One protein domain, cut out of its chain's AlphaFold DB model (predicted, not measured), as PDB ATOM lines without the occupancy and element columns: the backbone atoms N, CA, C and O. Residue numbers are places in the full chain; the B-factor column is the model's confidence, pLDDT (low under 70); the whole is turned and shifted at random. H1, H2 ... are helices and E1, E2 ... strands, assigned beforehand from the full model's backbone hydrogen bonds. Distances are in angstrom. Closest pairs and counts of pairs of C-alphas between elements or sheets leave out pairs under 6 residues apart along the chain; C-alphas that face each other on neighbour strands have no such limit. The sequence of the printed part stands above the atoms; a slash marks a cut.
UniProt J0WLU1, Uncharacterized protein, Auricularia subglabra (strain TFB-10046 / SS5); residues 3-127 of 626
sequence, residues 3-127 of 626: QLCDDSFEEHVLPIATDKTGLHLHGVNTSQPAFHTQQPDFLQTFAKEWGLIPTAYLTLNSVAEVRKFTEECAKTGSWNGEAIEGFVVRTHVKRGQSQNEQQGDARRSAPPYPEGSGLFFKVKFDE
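Overview. This is residues 3 to 127 of the 626 residues of an uncharacterized protein of Auricularia subglabra (strain TFB-10046 / SS5) (UniProt J0WLU1). With little regular structure, this is a loose, long-looped model: a ribbon of two strands, E3 and E4, runs through its middle with helix H2 next to it; a small hairpin, E1 and E2, with helix H1 near E2, lies toward one end, and residues 102 to 107 stick out at the other. The printed part has 125 residues, ordered E1 E2 H1 H2 E3 H3 E4; both sheets are antiparallel, and the class is mixed, with 47 residues in named elements. The radius of gyration of the C-alphas is 17.4 A, and the spans are 54 by 37 by 24 A.

Along the chain. E3, residues 86 to 92, and E4, residues 118 to 124, each measure 19.7 A; E4 ends at C-alpha 124 (16.681, 103.546, 31.588). H2, residues 63 to 74, measures 16.0 A, and H1, residues 40 to 49, 14.3 A. E1, residues 3 to 5, begins at C-alpha 3 (6.170, 115.352, 37.298); E2 is residues 22 to 25 and H3 residues 99 to 102.

Arrangement. E3 and E4 are antiparallel at 160 degrees, with N 89 and O 121 2.8 A apart, within hydrogen-bond range. The closest C-alphas of H2 and E4 are those of Thr 70 and Val 123, 7.2 A. The hairpin E1 and E2 has N 3 and O 24 within range at 2.9 A. The closest C-alphas of E2 and H1, those of Leu 25 and Ala 47, are 6.0 A apart. H1 and H2 are apart. In H1 and H2 every O i to N i+4 pair is within hydrogen-bond range; H3 is too short for one.

Size, cuts and confidence. The C-alphas of Ser 8 and Gly 104, the two farthest apart, are 54.7 A apart. The printed part has no cut. The link E3 to H3 is short; the others are long. Residues 95 to 112 and 126 to 127 have pLDDT under 70.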
ATOM      1  N   GLN A   3       4.867 115.200  36.672       89.19
ATOM      2  CA  GLN A   3       6.170 115.352  37.298       89.19
ATOM      3  C   GLN A   3       6.481 116.844  37.404       89.19
ATOM      4  O   GLN A   3       6.381 117.554  36.407       89.19
ATOM      5  N   LEU A   4       6.819 117.324  38.600       89.69
ATOM      6  CA  LEU A   4       7.379 118.662  38.758       89.69
ATOM      7  C   LEU A   4       8.845 118.618  38.331       89.69
ATOM      8  O   LEU A   4       9.625 117.842  38.877       89.69
ATOM      9  N   CYS A   5       9.189 119.430  37.343       87.31
ATOM     10  CA  CYS A   5      10.544 119.614  36.851       87.31
ATOM     11  C   CYS A   5      10.926 121.073  37.108       87.31
ATOM     12  O   CYS A   5      10.529 121.943  36.338       87.31
ATOM     13  N   ASP A   6      11.643 121.345  38.199       85.62
ATOM     14  CA  ASP A   6      12.054 122.699  38.579       85.62
ATOM     15  C   ASP A   6      13.377 122.685  39.357       85.62
ATOM     16  O   ASP A   6      13.403 122.393  40.553       85.62
ATOM     17  N   ASP A   7      14.466 123.044  38.674       83.44
ATOM     18  CA  ASP A   7      15.814 123.111  39.253       83.44
ATOM     19  C   ASP A   7      15.934 124.172  40.371       83.44
ATOM     20  O   ASP A   7      16.834 124.086  41.207       83.44
ATOM     21  N   SER A   8      15.028 125.161  40.439       80.81
ATOM     22  CA  SER A   8      14.997 126.131  41.546       80.81
ATOM     23  C   SER A   8      14.399 125.547  42.829       80.81
ATOM     24  O   SER A   8      14.721 126.012  43.925       80.81
ATOM     25  N   PHE A   9      13.568 124.511  42.695       80.94
ATOM     26  CA  PHE A   9      12.985 123.769  43.804       80.94
ATOM     27  C   PHE A   9      13.889 122.605  44.232       80.94
ATOM     28  O   PHE A   9      14.286 122.539  45.393       80.94
ATOM     29  N   GLU A  10      14.253 121.716  43.304       74.12
ATOM     30  CA  GLU A  10      15.171 120.596  43.537       74.12
ATOM     31  C   GLU A  10      15.909 120.237  42.238       74.12
ATOM     32  O   GLU A  10      15.282 119.804  41.270       74.12
ATOM     33  N   GLU A  11      17.245 120.354  42.210       79.06
ATOM     34  CA  GLU A  11      18.006 119.943  41.026       79.06
ATOM     35  C   GLU A  11      18.086 118.417  40.919       79.06
ATOM     36  O   GLU A  11      18.451 117.686  41.852       79.06
ATOM     37  N   HIS A  12      17.843 117.928  39.708       75.50
ATOM     38  CA  HIS A  12      18.216 116.577  39.318       75.50
ATOM     39  C   HIS A  12      19.636 116.547  38.724       75.50
ATOM     40  O   HIS A  12      20.424 117.481  38.840       75.50
ATOM     41  N   VAL A  13      20.028 115.413  38.135       70.62
ATOM     42  CA  VAL A  13      21.356 115.260  37.502       70.62
ATOM     43  C   VAL A  13      21.380 115.697  36.037       70.62
ATOM     44  O   VAL A  13      22.455 115.765  35.442       70.62
ATOM     45  N   LEU A  14      20.214 115.979  35.450       79.44
ATOM     46  CA  LEU A  14      20.051 116.531  34.108       79.44
ATOM     47  C   LEU A  14      19.385 117.906  34.234       79.44
ATOM     48  O   LEU A  14      18.407 118.000  34.971       79.44
ATOM     49  N   PRO A  15      19.903 118.938  33.545       79.81
ATOM     50  CA  PRO A  15      19.340 120.276  33.622       79.81
ATOM     51  C   PRO A  15      17.963 120.332  32.982       79.81
ATOM     52  O   PRO A  15      17.737 119.751  31.916       79.81
ATOM     53  N   ILE A  16      17.071 121.087  33.611       80.06
ATOM     54  CA  ILE A  16      15.769 121.427  33.056       80.06
ATOM     55  C   ILE A  16      15.875 122.848  32.510       80.06
ATOM     56  O   ILE A  16      16.136 123.804  33.237       80.06
ATOM     57  N   ALA A  17      15.695 122.992  31.198       80.62
ATOM     58  CA  ALA A  17      15.674 124.308  30.573       80.62
ATOM     59  C   ALA A  17      14.539 125.162  31.167       80.62
ATOM     60  O   ALA A  17      13.480 124.637  31.509       80.62
ATOM     61  N   THR A  18      14.744 126.475  31.291       81.12
ATOM     62  CA  THR A  18      13.803 127.380  31.976       81.12
ATOM     63  C   THR A  18      12.409 127.388  31.338       81.12
ATOM     64  O   THR A  18      11.406 127.542  32.027       81.12
ATOM     65  N   ASP A  19      12.322 127.177  30.024       82.31
ATOM     66  CA  ASP A  19      11.068 127.034  29.273       82.31
ATOM     67  C   ASP A  19      10.356 125.692  29.522       82.31
ATOM     68  O   ASP A  19       9.187 125.527  29.171       82.31
ATOM     69  N   LYS A  20      11.046 124.738  30.151       84.25
ATOM     70  CA  LYS A  20      10.538 123.421  30.552       84.25
ATOM     71  C   LYS A  20      10.331 123.293  32.056       84.25
ATOM     72  O   LYS A  20       9.974 122.207  32.518       84.25
ATOM     73  N   THR A  21      10.533 124.369  32.809       90.06
ATOM     74  CA  THR A  21      10.254 124.401  34.240       90.06
ATOM     75  C   THR A  21       8.746 124.364  34.482       90.06
ATOM     76  O   THR A  21       8.011 125.224  34.000       90.06
ATOM     77  N   GLY A  22       8.267 123.366  35.226       92.38
ATOM     78  CA  GLY A  22       6.850 123.230  35.564       92.38
ATOM     79  C   GLY A  22       6.365 121.787  35.670       92.38
ATOM     80  O   GLY A  22       7.138 120.855  35.883       92.38
ATOM     81  N   LEU A  23       5.049 121.599  35.550       94.88
ATOM     82  CA  LEU A  23       4.393 120.298  35.687       94.88
ATOM     83  C   LEU A  23       4.284 119.586  34.332       94.88
ATOM     84  O   LEU A  23       3.476 119.969  33.487       94.88
ATOM     85  N   HIS A  24       5.046 118.509  34.150       93.94
ATOM     86  CA  HIS A  24       5.020 117.651  32.962       93.94
ATOM     87  C   HIS A  24       3.948 116.574  33.098       93.94
ATOM     88  O   HIS A  24       4.060 115.679  33.941       93.94
ATOM     89  N   LEU A  25       2.890 116.639  32.288       96.06
ATOM     90  CA  LEU A  25       1.793 115.674  32.349       96.06
ATOM     91  C   LEU A  25       2.171 114.372  31.646       96.06
ATOM     92  O   LEU A  25       2.222 114.295  30.420       96.06
ATOM     93  N   HIS A  26       2.281 113.307  32.436       93.50
ATOM     94  CA  HIS A  26       2.580 111.972  31.932       93.50
ATOM     95  C   HIS A  26       1.469 110.958  32.235       93.50
ATOM     96  O   HIS A  26       1.638 109.770  31.979       93.50
ATOM     97  N   GLY A  27       0.311 111.327  32.776       93.94
ATOM     98  CA  GLY A  27      -0.761 110.338  32.895       93.94
ATOM     99  C   GLY A  27      -2.039 110.839  33.522       93.94
ATOM    100  O   GLY A  27      -2.029 111.620  34.470       93.94
ATOM    101  N   VAL A  28      -3.145 110.311  33.020       94.62
ATOM    102  CA  VAL A  28      -4.486 110.483  33.564       94.62
ATOM    103  C   VAL A  28      -5.061 109.081  33.680       94.62
ATOM    104  O   VAL A  28      -5.146 108.364  32.685       94.62
ATOM    105  N   ASN A  29      -5.388 108.682  34.903       94.06
ATOM    106  CA  ASN A  29      -5.929 107.362  35.198       94.06
ATOM    107  C   ASN A  29      -7.377 107.513  35.644       94.06
ATOM    108  O   ASN A  29      -7.731 108.524  36.255       94.06
ATOM    109  N   THR A  30      -8.198 106.504  35.382       92.00
ATOM    110  CA  THR A  30      -9.522 106.441  36.001       92.00
ATOM    111  C   THR A  30      -9.378 106.076  37.478       92.00
ATOM    112  O   THR A  30      -8.535 105.264  37.859       92.00
ATOM    113  N   SER A  31     -10.193 106.688  38.336       92.62
ATOM    114  CA  SER A  31     -10.202 106.423  39.781       92.62
ATOM    115  C   SER A  31     -10.916 105.101  40.094       92.62
ATOM    116  O   SER A  31     -12.018 105.093  40.636       92.62
ATOM    117  N   GLN A  32     -10.313 103.981  39.696       87.69
ATOM    118  CA  GLN A  32     -10.833 102.626  39.886       87.69
ATOM    119  C   GLN A  32      -9.708 101.670  40.321       87.69
ATOM    120  O   GLN A  32      -8.539 101.966  40.077       87.69
ATOM    121  N   PRO A  33     -10.032 100.519  40.948       84.31
ATOM    122  CA  PRO A  33      -9.017  99.549  41.368       84.31
ATOM    123  C   PRO A  33      -8.192  98.980  40.207       84.31
ATOM    124  O   PRO A  33      -7.000  98.725  40.357       84.31
ATOM    125  N   ALA A  34      -8.822  98.779  39.046       83.69
ATOM    126  CA  ALA A  34      -8.142  98.296  37.853       83.69
ATOM    127  C   ALA A  34      -7.313  99.419  37.216       83.69
ATOM    128  O   ALA A  34      -7.808 100.528  37.006       83.69
ATOM    129  N   PHE A  35      -6.062  99.119  36.861       87.81
ATOM    130  CA  PHE A  35      -5.196 100.092  36.206       87.81
ATOM    131  C   PHE A  35      -5.679 100.375  34.782       87.81
ATOM    132  O   PHE A  35      -5.520  99.561  33.869       87.81
ATOM    133  N   HIS A  36      -6.252 101.560  34.599       88.38
ATOM    134  CA  HIS A  36      -6.677 102.067  33.307       88.38
ATOM    135  C   HIS A  36      -6.202 103.513  33.146       88.38
ATOM    136  O   HIS A  36      -6.407 104.365  34.013       88.38
ATOM    137  N   THR A  37      -5.516 103.772  32.036       92.62
ATOM    138  CA  THR A  37      -4.774 105.009  31.789       92.62
ATOM    139  C   THR A  37      -5.059 105.521  30.383       92.62
ATOM    140  O   THR A  37      -5.219 104.736  29.447       92.62
ATOM    141  N   GLN A  38      -5.153 106.839  30.243       94.50
ATOM    142  CA  GLN A  38      -5.462 107.488  28.976       94.50
ATOM    143  C   GLN A  38      -4.305 107.375  27.975       94.50
ATOM    144  O   GLN A  38      -3.128 107.330  28.348       94.50
ATOM    145  N   GLN A  39      -4.660 107.360  26.689       92.44
ATOM    146  CA  GLN A  39      -3.699 107.284  25.589       92.44
ATOM    147  C   GLN A  39      -2.870 108.575  25.470       92.44
ATOM    148  O   GLN A  39      -3.357 109.648  25.839       92.44
ATOM    149  N   PRO A  40      -1.643 108.510  24.924       92.62
ATOM    150  CA  PRO A  40      -0.775 109.679  24.789       92.62
ATOM    151  C   PRO A  40      -1.425 110.888  24.096       92.62
ATOM    152  O   PRO A  40      -1.270 112.002  24.583       92.62
ATOM    153  N   ASP A  41      -2.220 110.683  23.042       93.81
ATOM    154  CA  ASP A  41      -2.905 111.765  22.309       93.81
ATOM    155  C   ASP A  41      -3.874 112.560  23.203       93.81
ATOM    156  O   ASP A  41      -3.948 113.793  23.142       93.81
ATOM    157  N   PHE A  42      -4.588 111.857  24.089       95.75
ATOM    158  CA  PHE A  42      -5.445 112.487  25.089       95.75
ATOM    159  C   PHE A  42      -4.604 113.308  26.069       95.75
ATOM    160  O   PHE A  42      -4.945 114.451  26.362       95.75
ATOM    161  N   LEU A  43      -3.481 112.758  26.544       95.50
ATOM    162  CA  LEU A  43      -2.586 113.453  27.473       95.50
ATOM    163  C   LEU A  43      -1.999 114.724  26.852       95.50
ATOM    164  O   LEU A  43      -1.939 115.745  27.523       95.50
ATOM    165  N   GLN A  44      -1.618 114.694  25.574       96.06
ATOM    166  CA  GLN A  44      -1.138 115.877  24.854       96.06
ATOM    167  C   GLN A  44      -2.180 116.993  24.822       96.06
ATOM    168  O   GLN A  44      -1.861 118.156  25.073       96.06
ATOM    169  N   THR A  45      -3.424 116.634  24.508       96.56
ATOM    170  CA  THR A  45      -4.536 117.585  24.415       96.56
ATOM    171  C   THR A  45      -4.868 118.155  25.789       96.56
ATOM    172  O   THR A  45      -4.903 119.372  25.955       96.56
ATOM    173  N   PHE A  46      -4.998 117.282  26.791       97.00
ATOM    174  CA  PHE A  46      -5.262 117.666  28.174       97.00
ATOM    175  C   PHE A  46      -4.148 118.558  28.735       97.00
ATOM    176  O   PHE A  46      -4.424 119.560  29.382       97.00
ATOM    177  N   ALA A  47      -2.878 118.242  28.471       96.56
ATOM    178  CA  ALA A  47      -1.771 119.059  28.953       96.56
ATOM    179  C   ALA A  47      -1.880 120.499  28.436       96.56
ATOM    180  O   ALA A  47      -1.837 121.441  29.222       96.56
ATOM    181  N   LYS A  48      -2.115 120.662  27.130       95.56
ATOM    182  CA  LYS A  48      -2.257 121.978  26.493       95.56
ATOM    183  C   LYS A  48      -3.470 122.751  27.003       95.56
ATOM    184  O   LYS A  48      -3.356 123.947  27.244       95.56
ATOM    185  N   GLU A  49      -4.608 122.081  27.164       97.31
ATOM    186  CA  GLU A  49      -5.849 122.702  27.642       97.31
ATOM    187  C   GLU A  49      -5.704 123.262  29.064       97.31
ATOM    188  O   GLU A  49      -6.192 124.351  29.354       97.31
ATOM    189  N   TRP A  50      -4.986 122.547  29.931       96.44
ATOM    190  CA  TRP A  50      -4.871 122.872  31.356       96.44
ATOM    191  C   TRP A  50      -3.550 123.560  31.735       96.44
ATOM    192  O   TRP A  50      -3.255 123.713  32.919       96.44
ATOM    193  N   GLY A  51      -2.748 123.978  30.749       94.69
ATOM    194  CA  GLY A  51      -1.487 124.695  30.978       94.69
ATOM    195  C   GLY A  51      -0.365 123.839  31.579       94.69
ATOM    196  O   GLY A  51       0.541 124.373  32.214       94.69
ATOM    197  N   LEU A  52      -0.419 122.518  31.400       96.12
ATOM    198  CA  LEU A  52       0.649 121.590  31.772       96.12
ATOM    199  C   LEU A  52       1.619 121.394  30.601       96.12
ATOM    200  O   LEU A  52       1.258 121.540  29.431       96.12
ATOM    201  N   ILE A  53       2.848 120.992  30.907       94.38
ATOM    202  CA  ILE A  53       3.866 120.722  29.892       94.38
ATOM    203  C   ILE A  53       3.622 119.320  29.305       94.38
ATOM    204  O   ILE A  53       3.556 118.340  30.056       94.38
ATOM    205  N   PRO A  54       3.457 119.178  27.977       93.75
ATOM    206  CA  PRO A  54       3.224 117.879  27.360       93.75
ATOM    207  C   PRO A  54       4.493 117.018  27.352       93.75
ATOM    208  O   PRO A  54       5.528 117.421  26.825       93.75
ATOM    209  N   THR A  55       4.404 115.785  27.856       92.62
ATOM    210  CA  THR A  55       5.508 114.816  27.761       92.62
ATOM    211  C   THR A  55       5.623 114.257  26.343       92.62
ATOM    212  O   THR A  55       4.672 113.663  25.833       92.62
ATOM    213  N   ALA A  56       6.787 114.407  25.707       91.94
ATOM    214  CA  ALA A  56       7.045 113.860  24.377       91.94
ATOM    215  C   ALA A  56       6.844 112.332  24.337       91.94
ATOM    216  O   ALA A  56       7.198 111.613  25.273       91.94
ATOM    217  N   TYR A  57       6.278 111.829  23.241       94.31
ATOM    218  CA  TYR A  57       6.030 110.404  23.034       94.31
ATOM    219  C   TYR A  57       6.195 110.039  21.560       94.31
ATOM    220  O   TYR A  57       6.169 110.899  20.681       94.31
ATOM    221  N   LEU A  58       6.337 108.743  21.308       94.81
ATOM    222  CA  LEU A  58       6.194 108.149  19.989       94.81
ATOM    223  C   LEU A  58       5.508 106.787  20.124       94.81
ATOM    224  O   LEU A  58       5.530 106.180  21.199       94.81
ATOM    225  N   THR A  59       4.926 106.302  19.033       94.81
ATOM    226  CA  THR A  59       4.262 104.996  18.989       94.81
ATOM    227  C   THR A  59       5.060 104.054  18.101       94.81
ATOM    228  O   THR A  59       5.343 104.376  16.949       94.81
ATOM    229  N   LEU A  60       5.411 102.887  18.642       94.69
ATOM    230  CA  LEU A  60       6.064 101.791  17.922       94.69
ATOM    231  C   LEU A  60       5.155 100.565  17.954       94.69
ATOM    232  O   LEU A  60       4.443 100.344  18.935       94.69
ATOM    233  N   ASN A  61       5.179  99.765  16.892       92.19
ATOM    234  CA  ASN A  61       4.190  98.704  16.687       92.19
ATOM    235  C   ASN A  61       4.614  97.363  17.297       92.19
ATOM    236  O   ASN A  61       3.816  96.427  17.358       92.19
ATOM    237  N   SER A  62       5.864  97.242  17.753       88.31
ATOM    238  CA  SER A  62       6.370  96.008  18.350       88.31
ATOM    239  C   SER A  62       7.406  96.242  19.450       88.31
ATOM    240  O   SER A  62       8.135  97.231  19.463       88.31
ATOM    241  N   VAL A  63       7.529  95.271  20.361       86.19
ATOM    242  CA  VAL A  63       8.577  95.269  21.400       86.19
ATOM    243  C   VAL A  63       9.982  95.215  20.784       86.19
ATOM    244  O   VAL A  63      10.920  95.770  21.351       86.19
ATOM    245  N   ALA A  64      10.136  94.582  19.615       88.31
ATOM    246  CA  ALA A  64      11.408  94.536  18.895       88.31
ATOM    247  C   ALA A  64      11.827  95.927  18.391       88.31
ATOM    248  O   ALA A  64      12.987  96.309  18.541       88.31
ATOM    249  N   GLU A  65      10.877  96.705  17.862       92.69
ATOM    250  CA  GLU A  65      11.107  98.104  17.482       92.69
ATOM    251  C   GLU A  65      11.442  98.967  18.699       92.69
ATOM    252  O   GLU A  65      12.406  99.726  18.644       92.69
ATOM    253  N   VAL A  66      10.707  98.811  19.811       92.69
ATOM    254  CA  VAL A  66      10.995  99.523  21.071       92.69
ATOM    255  C   VAL A  66      12.419  99.244  21.531       92.69
ATOM    256  O   VAL A  66      13.166 100.183  21.795       92.69
ATOM    257  N   ARG A  67      12.819  97.969  21.573       89.06
ATOM    258  CA  ARG A  67      14.175  97.566  21.951       89.06
ATOM    259  C   ARG A  67      15.211  98.259  21.069       89.06
ATOM    260  O   ARG A  67      16.038  98.992  21.601       89.06
ATOM    261  N   LYS A  68      15.114  98.095  19.746       91.94
ATOM    262  CA  LYS A  68      16.063  98.683  18.790       91.94
ATOM    263  C   LYS A  68      16.167 100.203  18.953       91.94
ATOM    264  O   LYS A  68      17.265 100.739  19.041       91.94
ATOM    265  N   PHE A  69      15.028 100.884  19.039       94.25
ATOM    266  CA  PHE A  69      14.972 102.335  19.204       94.25
ATOM    267  C   PHE A  69      15.627 102.792  20.517       94.25
ATOM    268  O   PHE A  69      16.441 103.717  20.524       94.25
ATOM    269  N   THR A  70      15.314 102.126  21.633       90.31
ATOM    270  CA  THR A  70      15.905 102.474  22.933       90.31
ATOM    271  C   THR A  70      17.400 102.164  23.006       90.31
ATOM    272  O   THR A  70      18.134 102.948  23.597       90.31
ATOM    273  N   GLU A  71      17.876 101.093  22.361       83.94
ATOM    274  CA  GLU A  71      19.305 100.766  22.251       83.94
ATOM    275  C   GLU A  71      20.069 101.815  21.429       83.94
ATOM    276  O   GLU A  71      21.208 102.147  21.752       83.94
ATOM    277  N   GLU A  72      19.457 102.371  20.381       87.25
ATOM    278  CA  GLU A  72      20.042 103.469  19.605       87.25
ATOM    279  C   GLU A  72      20.112 104.768  20.418       87.25
ATOM    280  O   GLU A  72      21.166 105.406  20.450       87.25
ATOM    281  N   CYS A  73      19.045 105.124  21.138       85.50
ATOM    282  CA  CYS A  73      19.035 106.297  22.019       85.50
ATOM    283  C   CYS A  73      20.047 106.160  23.172       85.50
ATOM    284  O   CYS A  73      20.764 107.115  23.477       85.50
ATOM    285  N   ALA A  74      20.181 104.963  23.757       79.19
ATOM    286  CA  ALA A  74      21.111 104.675  24.851       79.19
ATOM    287  C   ALA A  74      22.581 104.945  24.491       79.19
ATOM    288  O   ALA A  74      23.363 105.297  25.367       79.19
ATOM    289  N   LYS A  75      22.965 104.839  23.208       76.88
ATOM    290  CA  LYS A  75      24.338 105.146  22.752       76.88
ATOM    291  C   LYS A  75      24.731 106.604  22.979       76.88
ATOM    292  O   LYS A  75      25.914 106.899  23.094       76.88
ATOM    293  N   THR A  76      23.751 107.505  22.984       78.88
ATOM    294  CA  THR A  76      23.975 108.947  23.166       78.88
ATOM    295  C   THR A  76      23.404 109.471  24.483       78.88
ATOM    296  O   THR A  76      23.749 110.577  24.888       78.88
ATOM    297  N   GLY A  77      22.520 108.709  25.138       79.31
ATOM    298  CA  GLY A  77      21.766 109.164  26.307       79.31
ATOM    299  C   GLY A  77      20.790 110.301  25.986       79.31
ATOM    300  O   GLY A  77      20.405 111.051  26.881       79.31
ATOM    301  N   SER A  78      20.421 110.472  24.711       83.12
ATOM    302  CA  SER A  78      19.628 111.608  24.241       83.12
ATOM    303  C   SER A  78      18.532 111.203  23.259       83.12
ATOM    304  O   SER A  78      18.646 110.199  22.551       83.12
ATOM    305  N   TRP A  79      17.469 112.002  23.203       88.44
ATOM    306  CA  TRP A  79      16.407 111.900  22.207       88.44
ATOM    307  C   TRP A  79      15.942 113.302  21.803       88.44
ATOM    308  O   TRP A  79      15.771 114.168  22.653       88.44
ATOM    309  N   ASN A  80      15.772 113.545  20.498       86.12
ATOM    310  CA  ASN A  80      15.446 114.866  19.934       86.12
ATOM    311  C   ASN A  80      16.399 115.997  20.370       86.12
ATOM    312  O   ASN A  80      15.986 117.140  20.528       86.12
ATOM    313  N   GLY A  81      17.685 115.677  20.547       80.94
ATOM    314  CA  GLY A  81      18.700 116.645  20.976       80.94
ATOM    315  C   GLY A  81      18.703 116.935  22.478       80.94
ATOM    316  O   GLY A  81      19.473 117.780  22.923       80.94
ATOM    317  N   GLU A  82      17.890 116.228  23.263       81.25
ATOM    318  CA  GLU A  82      17.782 116.415  24.708       81.25
ATOM    319  C   GLU A  82      18.306 115.197  25.451       81.25
ATOM    320  O   GLU A  82      17.977 114.061  25.109       81.25
ATOM    321  N   ALA A  83      19.118 115.426  26.484       82.06
ATOM    322  CA  ALA A  83      19.554 114.360  27.372       82.06
ATOM    323  C   ALA A  83      18.353 113.824  28.163       82.06
ATOM    324  O   ALA A  83      17.602 114.597  28.759       82.06
ATOM    325  N   ILE A  84      18.186 112.504  28.190       84.12
ATOM    326  CA  ILE A  84      17.069 111.844  28.870       84.12
ATOM    327  C   ILE A  84      17.573 110.696  29.745       84.12
ATOM    328  O   ILE A  84      18.515 109.994  29.393       84.12
ATOM    329  N   GLU A  85      16.915 110.467  30.886       82.94
ATOM    330  CA  GLU A  85      17.190 109.297  31.742       82.94
ATOM    331  C   GLU A  85      16.756 107.990  31.057       82.94
ATOM    332  O   GLU A  85      17.295 106.919  31.329       82.94
ATOM    333  N   GLY A  86      15.761 108.062  30.171       88.94
ATOM    334  CA  GLY A  86      15.225 106.916  29.455       88.94
ATOM    335  C   GLY A  86      13.758 107.095  29.080       88.94
ATOM    336  O   GLY A  86      13.239 108.209  29.032       88.94
ATOM    337  N   PHE A  87      13.080 105.977  28.835       93.25
ATOM    338  CA  PHE A  87      11.700 105.923  28.367       93.25
ATOM    339  C   PHE A  87      10.800 105.133  29.317       93.25
ATOM    340  O   PHE A  87      11.169 104.078  29.837       93.25
ATOM    341  N   VAL A  88       9.564 105.605  29.481       94.38
ATOM    342  CA  VAL A  88       8.468 104.798  30.025       94.38
ATOM    343  C   VAL A  88       7.708 104.200  28.848       94.38
ATOM    344  O   VAL A  88       7.030 104.917  28.113       94.38
ATOM    345  N   VAL A  89       7.803 102.886  28.676       94.69
ATOM    346  CA  VAL A  89       7.078 102.156  27.638       94.69
ATOM    347  C   VAL A  89       5.697 101.798  28.165       94.69
ATOM    348  O   VAL A  89       5.576 101.170  29.216       94.69
ATOM    349  N   ARG A  90       4.657 102.187  27.425       93.25
ATOM    350  CA  ARG A  90       3.257 101.855  27.715       93.25
ATOM    351  C   ARG A  90       2.776 100.820  26.720       93.25
ATOM    352  O   ARG A  90       2.883 101.033  25.517       93.25
ATOM    353  N   THR A  91       2.252  99.710  27.212       91.25
ATOM    354  CA  THR A  91       1.748  98.621  26.376       91.25
ATOM    355  C   THR A  91       0.584  97.908  27.063       91.25
ATOM    356  O   THR A  91       0.129  98.335  28.124       91.25
ATOM    357  N   HIS A  92       0.086  96.837  26.454       87.81
ATOM    358  CA  HIS A  92      -0.948  95.978  27.015       87.81
ATOM    359  C   HIS A  92      -0.478  94.529  27.044       87.81
ATOM    360  O   HIS A  92       0.282  94.086  26.179       87.81
ATOM    361  N   VAL A  93      -0.969  93.773  28.022       83.75
ATOM    362  CA  VAL A  93      -0.782  92.321  28.062       83.75
ATOM    363  C   VAL A  93      -1.478  91.706  26.849       83.75
ATOM    364  O   VAL A  93      -2.663  91.951  26.611       83.75
ATOM    365  N   LYS A  94      -0.737  90.924  26.058       78.88
ATOM    366  CA  LYS A  94      -1.268  90.255  24.865       78.88
ATOM    367  C   LYS A  94      -2.418  89.311  25.253       78.88
ATOM    368  O   LYS A  94      -2.348  88.660  26.287       78.88
ATOM    369  N   ARG A  95      -3.454  89.231  24.411       67.38
ATOM    370  CA  ARG A  95      -4.508  88.208  24.528       67.38
ATOM    371  C   ARG A  95      -4.014  86.864  23.986       67.38
ATOM    372  O   ARG A  95      -3.442  86.835  22.889       67.38
ATOM    373  N   GLY A  96      -4.274  85.775  24.704       63.69
ATOM    374  CA  GLY A  96      -3.861  84.418  24.352       63.69
ATOM    375  C   GLY A  96      -2.439  84.048  24.791       63.69
ATOM    376  O   GLY A  96      -1.701  84.860  25.343       63.69
ATOM    377  N   GLN A  97      -2.054  82.797  24.506       55.22
ATOM    378  CA  GLN A  97      -0.781  82.222  24.950       55.22
ATOM    379  C   GLN A  97       0.433  83.033  24.475       55.22
ATOM    380  O   GLN A  97       0.532  83.446  23.309       55.22
ATOM    381  N   SER A  98       1.386  83.238  25.379       60.06
ATOM    382  CA  SER A  98       2.673  83.852  25.063       60.06
ATOM    383  C   SER A  98       3.489  82.954  24.122       60.06
ATOM    384  O   SER A  98       3.309  81.739  24.073       60.06
ATOM    385  N   GLN A  99       4.439  83.532  23.377       56.78
ATOM    386  CA  GLN A  99       5.361  82.734  22.549       56.78
ATOM    387  C   GLN A  99       6.174  81.727  23.382       56.78
ATOM    388  O   GLN A  99       6.519  80.664  22.875       56.78
ATOM    389  N   ASN A 100       6.433  82.036  24.657       52.25
ATOM    390  CA  ASN A 100       7.143  81.150  25.580       52.25
ATOM    391  C   ASN A 100       6.278  79.939  25.976       52.25
ATOM    392  O   ASN A 100       6.777  78.818  26.028       52.25
ATOM    393  N   GLU A 101       4.972  80.145  26.174       54.56
ATOM    394  CA  GLU A 101       4.006  79.066  26.435       54.56
ATOM    395  C   GLU A 101       3.811  78.171  25.204       54.56
ATOM    396  O   GLU A 101       3.730  76.952  25.333       54.56
ATOM    397  N   GLN A 102       3.814  78.751  23.999       54.91
ATOM    398  CA  GLN A 102       3.721  77.997  22.742       54.91
ATOM    399  C   GLN A 102       4.963  77.138  22.455       54.91
ATOM    400  O   GLN A 102       4.856  76.125  21.769       54.91
ATOM    401  N   GLN A 103       6.132  77.513  22.983       54.41
ATOM    402  CA  GLN A 103       7.384  76.755  22.846       54.41
ATOM    403  C   GLN A 103       7.589  75.698  23.949       54.41
ATOM    404  O   GLN A 103       8.644  75.072  24.006       54.41
ATOM    405  N   GLY A 104       6.588  75.456  24.807       47.00
ATOM    406  CA  GLY A 104       6.638  74.405  25.830       47.00
ATOM    407  C   GLY A 104       7.503  74.737  27.050       47.00
ATOM    408  O   GLY A 104       7.716  73.870  27.899       47.00
ATOM    409  N   ASP A 105       7.968  75.982  27.187       46.59
ATOM    410  CA  ASP A 105       8.723  76.441  28.354       46.59
ATOM    411  C   ASP A 105       7.765  76.876  29.478       46.59
ATOM    412  O   ASP A 105       7.668  78.042  29.863       46.59
ATOM    413  N   ALA A 106       7.020  75.902  30.012       46.34
ATOM    414  CA  ALA A 106       6.001  76.078  31.054       46.34
ATOM    415  C   ALA A 106       6.557  76.544  32.422       46.34
ATOM    416  O   ALA A 106       5.828  76.581  33.412       46.34
ATOM    417  N   ARG A 107       7.856  76.873  32.514       49.84
ATOM    418  CA  ARG A 107       8.533  77.326  33.743       49.84
ATOM    419  C   ARG A 107       8.536  78.845  33.917       49.84
ATOM    420  O   ARG A 107       8.938  79.320  34.978       49.84
ATOM    421  N   ARG A 108       8.097  79.612  32.913       49.31
ATOM    422  CA  ARG A 108       7.846  81.056  33.029       49.31
ATOM    423  C   ARG A 108       6.337  81.259  33.125       49.31
ATOM    424  O   ARG A 108       5.634  81.069  32.140       49.31
ATOM    425  N   SER A 109       5.847  81.565  34.324       50.75
ATOM    426  CA  SER A 109       4.422  81.777  34.597       50.75
ATOM    427  C   SER A 109       3.825  82.845  33.680       50.75
ATOM    428  O   SER A 109       4.505  83.818  33.335       50.75
ATOM    429  N   ALA A 110       2.547  82.679  33.322       55.78
ATOM    430  CA  ALA A 110       1.746  83.726  32.697       55.78
ATOM    431  C   ALA A 110       1.944  85.060  33.450       55.78
ATOM    432  O   ALA A 110       2.132  85.042  34.676       55.78
ATOM    433  N   PRO A 111       1.957  86.213  32.752       61.38
ATOM    434  CA  PRO A 111       2.114  87.500  33.416       61.38
ATOM    435  C   PRO A 111       1.060  87.634  34.527       61.38
ATOM    436  O   PRO A 111      -0.087  87.249  34.309       61.38
ATOM    437  N   PRO A 112       1.402  88.205  35.697       67.94
ATOM    438  CA  PRO A 112       0.496  88.291  36.851       67.94
ATOM    439  C   PRO A 112      -0.686  89.255  36.626       67.94
ATOM    440  O   PRO A 112      -1.408  89.596  37.555       67.94
ATOM    441  N   TYR A 113      -0.872  89.734  35.396       76.06
ATOM    442  CA  TYR A 113      -1.866  90.720  35.011       76.06
ATOM    443  C   TYR A 113      -2.848  90.096  34.013       76.06
ATOM    444  O   TYR A 113      -2.403  89.415  33.084       76.06
ATOM    445  N   PRO A 114      -4.161  90.363  34.142       77.56
ATOM    446  CA  PRO A 114      -5.158  89.878  33.194       77.56
ATOM    447  C   PRO A 114      -4.851  90.291  31.751       77.56
ATOM    448  O   PRO A 114      -4.286  91.362  31.501       77.56
ATOM    449  N   GLU A 115      -5.288  89.482  30.788       81.44
ATOM    450  CA  GLU A 115      -5.159  89.805  29.369       81.44
ATOM    451  C   GLU A 115      -5.756  91.181  29.036       81.44
ATOM    452  O   GLU A 115      -6.839  91.546  29.495       81.44
ATOM    453  N   GLY A 116      -5.059  91.958  28.208       81.50
ATOM    454  CA  GLY A 116      -5.476  93.310  27.840       81.50
ATOM    455  C   GLY A 116      -5.267  94.372  28.923       81.50
ATOM    456  O   GLY A 116      -5.567  95.535  28.660       81.50
ATOM    457  N   SER A 117      -4.733  94.026  30.100       84.31
ATOM    458  CA  SER A 117      -4.386  95.020  31.125       84.31
ATOM    459  C   SER A 117      -3.289  95.959  30.631       84.31
ATOM    460  O   SER A 117      -2.364  95.527  29.936       84.31
ATOM    461  N   GLY A 118      -3.371  97.236  31.013       85.88
ATOM    462  CA  GLY A 118      -2.292  98.193  30.782       85.88
ATOM    463  C   GLY A 118      -1.029  97.779  31.541       85.88
ATOM    464  O   GLY A 118      -1.094  97.392  32.705       85.88
ATOM    465  N   LEU A 119       0.121  97.860  30.883       87.38
ATOM    466  CA  LEU A 119       1.417  97.475  31.430       87.38
ATOM    467  C   LEU A 119       2.446  98.541  31.087       87.38
ATOM    468  O   LEU A 119       2.658  98.856  29.914       87.38
ATOM    469  N   PHE A 120       3.102  99.079  32.111       91.69
ATOM    470  CA  PHE A 120       4.209 100.009  31.939       91.69
ATOM    471  C   PHE A 120       5.512  99.344  32.363       91.69
ATOM    472  O   PHE A 120       5.568  98.679  33.396       91.69
ATOM    473  N   PHE A 121       6.578  99.576  31.609       89.06
ATOM    474  CA  PHE A 121       7.934  99.258  32.042       89.06
ATOM    475  C   PHE A 121       8.881 100.384  31.647       89.06
ATOM    476  O   PHE A 121       8.593 101.181  30.754       89.06
ATOM    477  N   LYS A 122       9.997 100.495  32.360       90.81
ATOM    478  CA  LYS A 122      10.970 101.567  32.155       90.81
ATOM    479  C   LYS A 122      12.186 101.002  31.442       90.81
ATOM    480  O   LYS A 122      12.697  99.962  31.843       90.81
ATOM    481  N   VAL A 123      12.655 101.710  30.425       86.31
ATOM    482  CA  VAL A 123      13.970 101.497  29.827       86.31
ATOM    483  C   VAL A 123      14.813 102.692  30.229       86.31
ATOM    484  O   VAL A 123      14.532 103.800  29.786       86.31
ATOM    485  N   LYS A 124      15.781 102.488  31.121       81.81
ATOM    486  CA  LYS A 124      16.681 103.546  31.588       81.81
ATOM    487  C   LYS A 124      18.026 103.427  30.891       81.81
ATOM    488  O   LYS A 124      18.461 102.317  30.592       81.81
ATOM    489  N   PHE A 125      18.657 104.559  30.634       78.06
ATOM    490  CA  PHE A 125      20.008 104.620  30.106       78.06
ATOM    491  C   PHE A 125      20.995 104.683  31.258       78.06
ATOM    492  O   PHE A 125      20.817 105.455  32.200       78.06
ATOM    493  N   ASP A 126      22.029 103.852  31.175       66.62
ATOM    494  CA  ASP A 126      23.070 103.828  32.191       66.62
ATOM    495  C   ASP A 126      23.937 105.086  32.078       66.62
ATOM    496  O   ASP A 126      24.033 105.856  33.024       66.62
ATOM    497  N   GLU A 127      24.503 105.377  30.909       64.38
ATOM    498  CA  GLU A 127      25.400 106.523  30.722       64.38
ATOM    499  C   GLU A 127      24.782 107.615  29.832       64.38
ATOM    500  O   GLU A 127      24.019 107.294  28.919       64.38
TER     501      GLU A 127